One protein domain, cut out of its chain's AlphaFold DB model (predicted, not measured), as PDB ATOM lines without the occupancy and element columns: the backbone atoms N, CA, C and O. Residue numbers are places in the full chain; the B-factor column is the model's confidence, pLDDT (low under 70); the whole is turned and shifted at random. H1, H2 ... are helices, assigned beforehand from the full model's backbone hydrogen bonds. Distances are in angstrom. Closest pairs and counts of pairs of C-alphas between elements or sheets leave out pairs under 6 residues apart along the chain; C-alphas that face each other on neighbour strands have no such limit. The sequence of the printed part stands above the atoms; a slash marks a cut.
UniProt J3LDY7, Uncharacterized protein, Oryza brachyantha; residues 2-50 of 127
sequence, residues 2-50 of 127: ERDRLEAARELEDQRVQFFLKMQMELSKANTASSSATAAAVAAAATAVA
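What this domain is: This is residues 2 to 50 of the 127 residues of an uncharacterized protein of Oryza brachyantha (UniProt J3LDY7). One long helix, H1, makes the longest axis, and a shorter helix, H2, turns off near its last residues, so that the two make a corner like an L. The printed part has 49 residues with two named helices, H1 then H2, and no named strand; its class is all helix. It is extended, with a radius of gyration of the C-alphas of 17.0 A, and flat, spanning 48 by 29 by 7 A.

How they stand to each other: Start with H1, residues 2 to 33, and look near its last residues for H2, residues 38 to 50. The two are close but not clearly touching: their closest C-alphas, those of Asn 31 and Thr 38, are 8.0 A apart. Their lines stand at a steep tilt of 63 degrees, and they run opposite ways. In H2 every O i to N i+4 pair is within hydrogen-bond range; in H1 26 of 28 are.

Where its parts are: Find C-alpha 2 at (-44.373, -8.011, -14.551); from there H1 runs 46.7 A to C-alpha 33 at (-30.547, 20.512, -48.799). H2 runs 18.6 A from Thr 38 to C-alpha 50 at (-50.005, 32.667, -30.989).

The domain as a whole: The C-alphas farthest apart, those of Glu 2 and Ser 36, are 49.2 A apart. The printed part has no cut, and the link from H1 to H2 is tight. Look at residues 30 to 50 for pLDDT under 70.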
ATOM      1  N   GLU A   2     -44.894  -9.360 -14.873       81.69
ATOM      2  CA  GLU A   2     -44.373  -8.011 -14.551       81.69
ATOM      3  C   GLU A   2     -42.941  -7.776 -15.054       81.69
ATOM      4  O   GLU A   2     -42.650  -6.736 -15.632       81.69
ATOM      5  N   ARG A   3     -42.063  -8.778 -14.926       87.69
ATOM      6  CA  ARG A   3     -40.695  -8.712 -15.467       87.69
ATOM      7  C   ARG A   3     -40.679  -8.527 -16.986       87.69
ATOM      8  O   ARG A   3     -39.975  -7.656 -17.475       87.69
ATOM      9  N   ASP A   4     -41.531  -9.263 -17.695       90.50
ATOM     10  CA  ASP A   4     -41.665  -9.163 -19.155       90.50
ATOM     11  C   ASP A   4     -42.166  -7.770 -19.583       90.50
ATOM     12  O   ASP A   4     -41.739  -7.233 -20.600       90.50
ATOM     13  N   ARG A   5     -43.039  -7.143 -18.778       92.31
ATOM     14  CA  ARG A   5     -43.495  -5.760 -19.008       92.31
ATOM     15  C   ARG A   5     -42.368  -4.746 -18.827       92.31
ATOM     16  O   ARG A   5     -42.274  -3.813 -19.618       92.31
ATOM     17  N   LEU A   6     -41.526  -4.919 -17.807       93.50
ATOM     18  CA  LEU A   6     -40.373  -4.045 -17.567       93.50
ATOM     19  C   LEU A   6     -39.319  -4.180 -18.673       93.50
ATOM     20  O   LEU A   6     -38.747  -3.181 -19.103       93.50
ATOM     21  N   GLU A   7     -39.091  -5.395 -19.166       94.75
ATOM     22  CA  GLU A   7     -38.179  -5.644 -20.283       94.75
ATOM     23  C   GLU A   7     -38.706  -5.041 -21.591       94.75
ATOM     24  O   GLU A   7     -37.977  -4.313 -22.261       94.75
ATOM     25  N   ALA A   8     -39.997  -5.219 -21.891       93.31
ATOM     26  CA  ALA A   8     -40.636  -4.593 -23.048       93.31
ATOM     27  C   ALA A   8     -40.611  -3.053 -22.978       93.31
ATOM     28  O   ALA A   8     -40.397  -2.388 -23.990       93.31
ATOM     29  N   ALA A   9     -40.798  -2.468 -21.788       95.56
ATOM     30  CA  ALA A   9     -40.695  -1.022 -21.593       95.56
ATOM     31  C   ALA A   9     -39.270  -0.509 -21.855       95.56
ATOM     32  O   ALA A   9     -39.093   0.524 -22.499       95.56
ATOM     33  N   ARG A  10     -38.256  -1.261 -21.410       94.44
ATOM     34  CA  ARG A  10     -36.846  -0.945 -21.662       94.44
ATOM     35  C   ARG A  10     -36.490  -1.050 -23.145       94.44
ATOM     36  O   ARG A  10     -35.771  -0.200 -23.660       94.44
ATOM     37  N   GLU A  11     -37.004  -2.062 -23.837       95.62
ATOM     38  CA  GLU A  11     -36.809  -2.212 -25.281       95.62
ATOM     39  C   GLU A  11     -37.464  -1.061 -26.062       95.62
ATOM     40  O   GLU A  11     -36.849  -0.491 -26.963       95.62
ATOM     41  N   LEU A  12     -38.677  -0.653 -25.675       97.25
ATOM     42  CA  LEU A  12     -39.356   0.508 -26.257       97.25
ATOM     43  C   LEU A  12     -38.584   1.812 -26.038       97.25
ATOM     44  O   LEU A  12     -38.547   2.664 -26.929       97.25
ATOM     45  N   GLU A  13     -37.967   1.981 -24.869       95.94
ATOM     46  CA  GLU A  13     -37.114   3.134 -24.596       95.94
ATOM     47  C   GLU A  13     -35.897   3.154 -25.527       95.94
ATOM     48  O   GLU A  13     -35.633   4.181 -26.158       95.94
ATOM     49  N   ASP A  14     -35.215   2.020 -25.691       97.50
ATOM     50  CA  ASP A  14     -34.058   1.923 -26.583       97.50
ATOM     51  C   ASP A  14     -34.447   2.210 -28.043       97.50
ATOM     52  O   ASP A  14     -33.807   3.015 -28.726       97.50
ATOM     53  N   GLN A  15     -35.579   1.667 -28.501       97.75
ATOM     54  CA  GLN A  15     -36.135   1.967 -29.824       97.75
ATOM     55  C   GLN A  15     -36.455   3.459 -29.995       97.75
ATOM     56  O   GLN A  15     -36.134   4.046 -31.034       97.75
ATOM     57  N   ARG A  16     -37.051   4.103 -28.983       97.31
ATOM     58  CA  ARG A  16     -37.362   5.541 -29.008       97.31
ATOM     59  C   ARG A  16     -36.091   6.387 -29.083       97.31
ATOM     60  O   ARG A  16     -36.058   7.353 -29.850       97.31
ATOM     61  N   VAL A  17     -35.054   6.033 -28.325       97.88
ATOM     62  CA  VAL A  17     -33.759   6.730 -28.341       97.88
ATOM     63  C   VAL A  17     -33.091   6.588 -29.709       97.88
ATOM     64  O   VAL A  17     -32.682   7.593 -30.300       97.88
ATOM     65  N   GLN A  18     -33.047   5.373 -30.259       97.31
ATOM     66  CA  GLN A  18     -32.494   5.121 -31.591       97.31
ATOM     67  C   GLN A  18     -33.256   5.879 -32.682       97.31
ATOM     68  O   GLN A  18     -32.638   6.497 -33.554       97.31
ATOM     69  N   PHE A  19     -34.591   5.871 -32.626       97.44
ATOM     70  CA  PHE A  19     -35.431   6.620 -33.556       97.44
ATOM     71  C   PHE A  19     -35.117   8.114 -33.507       97.44
ATOM     72  O   PHE A  19     -34.887   8.727 -34.550       97.44
ATOM     73  N   PHE A  20     -35.062   8.697 -32.309       97.38
ATOM     74  CA  PHE A  20     -34.817  10.125 -32.146       97.38
ATOM     75  C   PHE A  20     -33.431  10.528 -32.657       97.38
ATOM     76  O   PHE A  20     -33.313  11.488 -33.419       97.38
ATOM     77  N   LEU A  21     -32.390   9.757 -32.328       96.62
ATOM     78  CA  LEU A  21     -31.032  10.020 -32.803       96.62
ATOM     79  C   LEU A  21     -30.930   9.896 -34.331       96.62
ATOM     80  O   LEU A  21     -30.328  10.744 -34.996       96.62
ATOM     81  N   LYS A  22     -31.558   8.867 -34.909       96.12
ATOM     82  CA  LYS A  22     -31.621   8.686 -36.362       96.12
ATOM     83  C   LYS A  22     -32.343   9.850 -37.038       96.12
ATOM     84  O   LYS A  22     -31.822  10.386 -38.013       96.12
ATOM     85  N   MET A  23     -33.484  10.270 -36.498       95.00
ATOM     86  CA  MET A  23     -34.260  11.394 -37.016       95.00
ATOM     87  C   MET A  23     -33.460  12.696 -36.956       95.00
ATOM     88  O   MET A  23     -33.438  13.444 -37.925       95.00
ATOM     89  N   GLN A  24     -32.727  12.949 -35.869       92.44
ATOM     90  CA  GLN A  24     -31.844  14.114 -35.778       92.44
ATOM     91  C   GLN A  24     -30.739  14.098 -36.842       92.44
ATOM     92  O   GLN A  24     -30.452  15.131 -37.448       92.44
ATOM     93  N   MET A  25     -30.130  12.939 -37.109       90.38
ATOM     94  CA  MET A  25     -29.141  12.802 -38.184       90.38
ATOM     95  C   MET A  25     -29.752  12.954 -39.581       90.38
ATOM     96  O   MET A  25     -29.099  13.456 -40.493       90.38
ATOM     97  N   GLU A  26     -30.979  12.487 -39.776       90.75
ATOM     98  CA  GLU A  26     -31.686  12.609 -41.048       90.75
ATOM     99  C   GLU A  26     -32.099  14.060 -41.306       90.75
ATOM    100  O   GLU A  26     -31.823  14.598 -42.378       90.75
ATOM    101  N   LEU A  27     -32.639  14.733 -40.289       86.62
ATOM    102  CA  LEU A  27     -32.980  16.150 -40.332       86.62
ATOM    103  C   LEU A  27     -31.743  17.027 -40.525       86.62
ATOM    104  O   LEU A  27     -31.806  17.963 -41.313       86.62
ATOM    105  N   SER A  28     -30.610  16.738 -39.879       82.12
ATOM    106  CA  SER A  28     -29.387  17.535 -40.064       82.12
ATOM    107  C   SER A  28     -28.829  17.428 -41.485       82.12
ATOM    108  O   SER A  28     -28.418  18.437 -42.059       82.12
ATOM    109  N   LYS A  29     -28.897  16.241 -42.102       79.81
ATOM    110  CA  LYS A  29     -28.566  16.042 -43.523       79.81
ATOM    111  C   LYS A  29     -29.571  16.748 -44.431       79.81
ATOM    112  O   LYS A  29     -29.166  17.467 -45.343       79.81
ATOM    113  N   ALA A  30     -30.866  16.614 -44.159       68.81
ATOM    114  CA  ALA A  30     -31.917  17.278 -44.925       68.81
ATOM    115  C   ALA A  30     -31.834  18.812 -44.824       68.81
ATOM    116  O   ALA A  30     -32.089  19.502 -45.806       68.81
ATOM    117  N   ASN A  31     -31.396  19.365 -43.689       57.91
ATOM    118  CA  ASN A  31     -31.252  20.810 -43.501       57.91
ATOM    119  C   ASN A  31     -30.089  21.410 -44.313       57.91
ATOM    120  O   ASN A  31     -30.077  22.616 -44.544       57.91
ATOM    121  N   THR A  32     -29.152  20.589 -44.806       55.19
ATOM    122  CA  THR A  32     -28.154  21.036 -45.800       55.19
ATOM    123  C   THR A  32     -28.715  21.120 -47.225       55.19
ATOM    124  O   THR A  32     -28.149  21.829 -48.049       55.19
ATOM    125  N   ALA A  33     -29.855  20.471 -47.505       53.28
ATOM    126  CA  ALA A  33     -30.547  20.512 -48.799       53.28
ATOM    127  C   ALA A  33     -31.862  21.325 -48.785       53.28
ATOM    128  O   ALA A  33     -32.367  21.686 -49.844       53.28
ATOM    129  N   SER A  34     -32.421  21.619 -47.606       49.97
ATOM    130  CA  SER A  34     -33.770  22.185 -47.440       49.97
ATOM    131  C   SER A  34     -33.819  23.431 -46.546       49.97
ATOM    132  O   SER A  34     -34.897  23.808 -46.077       49.97
ATOM    133  N   SER A  35     -32.683  24.109 -46.345       48.38
ATOM    134  CA  SER A  35     -32.539  25.336 -45.538       48.38
ATOM    135  C   SER A  35     -33.451  26.508 -45.947       48.38
ATOM    136  O   SER A  35     -33.474  27.520 -45.253       48.38
ATOM    137  N   SER A  36     -34.246  26.385 -47.016       49.12
ATOM    138  CA  SER A  36     -35.233  27.392 -47.419       49.12
ATOM    139  C   SER A  36     -36.700  27.039 -47.106       49.12
ATOM    140  O   SER A  36     -37.534  27.939 -47.164       49.12
ATOM    141  N   ALA A  37     -37.051  25.786 -46.785       49.62
ATOM    142  CA  ALA A  37     -38.461  25.371 -46.668       49.62
ATOM    143  C   ALA A  37     -38.935  25.154 -45.218       49.62
ATOM    144  O   ALA A  37     -40.072  25.474 -44.875       49.62
ATOM    145  N   THR A  38     -38.065  24.662 -44.334       52.22
ATOM    146  CA  THR A  38     -38.413  24.322 -42.941       52.22
ATOM    147  C   THR A  38     -38.427  25.528 -42.003       52.22
ATOM    148  O   THR A  38     -39.253  25.575 -41.094       52.22
ATOM    149  N   ALA A  39     -37.601  26.551 -42.252       48.28
ATOM    150  CA  ALA A  39     -37.636  27.798 -41.479       48.28
ATOM    151  C   ALA A  39     -38.979  28.541 -41.639       48.28
ATOM    152  O   ALA A  39     -39.490  29.109 -40.675       48.28
ATOM    153  N   ALA A  40     -39.597  28.465 -42.825       47.84
ATOM    154  CA  ALA A  40     -40.919  29.032 -43.077       47.84
ATOM    155  C   ALA A  40     -42.036  28.260 -42.351       47.84
ATOM    156  O   ALA A  40     -42.967  28.877 -41.845       47.84
ATOM    157  N   ALA A  41     -41.928  26.930 -42.238       49.59
ATOM    158  CA  ALA A  41     -42.933  26.104 -41.566       49.59
ATOM    159  C   ALA A  41     -42.923  26.278 -40.037       49.59
ATOM    160  O   ALA A  41     -43.987  26.341 -39.426       49.59
ATOM    161  N   VAL A  42     -41.745  26.410 -39.417       53.81
ATOM    162  CA  VAL A  42     -41.634  26.615 -37.959       53.81
ATOM    163  C   VAL A  42     -42.014  28.045 -37.567       53.81
ATOM    164  O   VAL A  42     -42.713  28.232 -36.574       53.81
ATOM    165  N   ALA A  43     -41.644  29.051 -38.369       50.00
ATOM    166  CA  ALA A  43     -42.107  30.425 -38.163       50.00
ATOM    167  C   ALA A  43     -43.629  30.547 -38.363       50.00
ATOM    168  O   ALA A  43     -44.304  31.171 -37.549       50.00
ATOM    169  N   ALA A  44     -44.192  29.881 -39.380       49.69
ATOM    170  CA  ALA A  44     -45.637  29.838 -39.592       49.69
ATOM    171  C   ALA A  44     -46.375  29.101 -38.462       49.69
ATOM    172  O   ALA A  44     -47.435  29.557 -38.045       49.69
ATOM    173  N   ALA A  45     -45.812  28.016 -37.921       50.53
ATOM    174  CA  ALA A  45     -46.387  27.295 -36.786       50.53
ATOM    175  C   ALA A  45     -46.329  28.115 -35.484       50.53
ATOM    176  O   ALA A  45     -47.309  28.158 -34.746       50.53
ATOM    177  N   ALA A  46     -45.224  28.821 -35.225       49.91
ATOM    178  CA  ALA A  46     -45.088  29.682 -34.050       49.91
ATOM    179  C   ALA A  46     -46.019  30.909 -34.114       49.91
ATOM    180  O   ALA A  46     -46.615  31.284 -33.105       49.91
ATOM    181  N   THR A  47     -46.207  31.501 -35.298       49.88
ATOM    182  CA  THR A  47     -47.187  32.581 -35.505       49.88
ATOM    183  C   THR A  47     -48.632  32.069 -35.469       49.88
ATOM    184  O   THR A  47     -49.503  32.777 -34.971       49.88
ATOM    185  N   ALA A  48     -48.899  30.843 -35.933       47.19
ATOM    186  CA  ALA A  48     -50.233  30.243 -35.887       47.19
ATOM    187  C   ALA A  48     -50.669  29.867 -34.460       47.19
ATOM    188  O   ALA A  48     -51.819  30.103 -34.103       47.19
ATOM    189  N   VAL A  49     -49.759  29.358 -33.621       49.59
ATOM    190  CA  VAL A  49     -50.062  29.019 -32.216       49.59
ATOM    191  C   VAL A  49     -50.361  30.267 -31.379       49.59
ATOM    192  O   VAL A  49     -51.205  30.221 -30.490       49.59
ATOM    193  N   ALA A  50     -49.732  31.406 -31.682       46.00
ATOM    194  CA  ALA A  50     -50.005  32.667 -30.989       46.00
ATOM    195  C   ALA A  50     -51.312  33.356 -31.437       46.00
ATOM    196  O   ALA A  50     -51.792  34.255 -30.747       46.00
TER     197      ALA A  50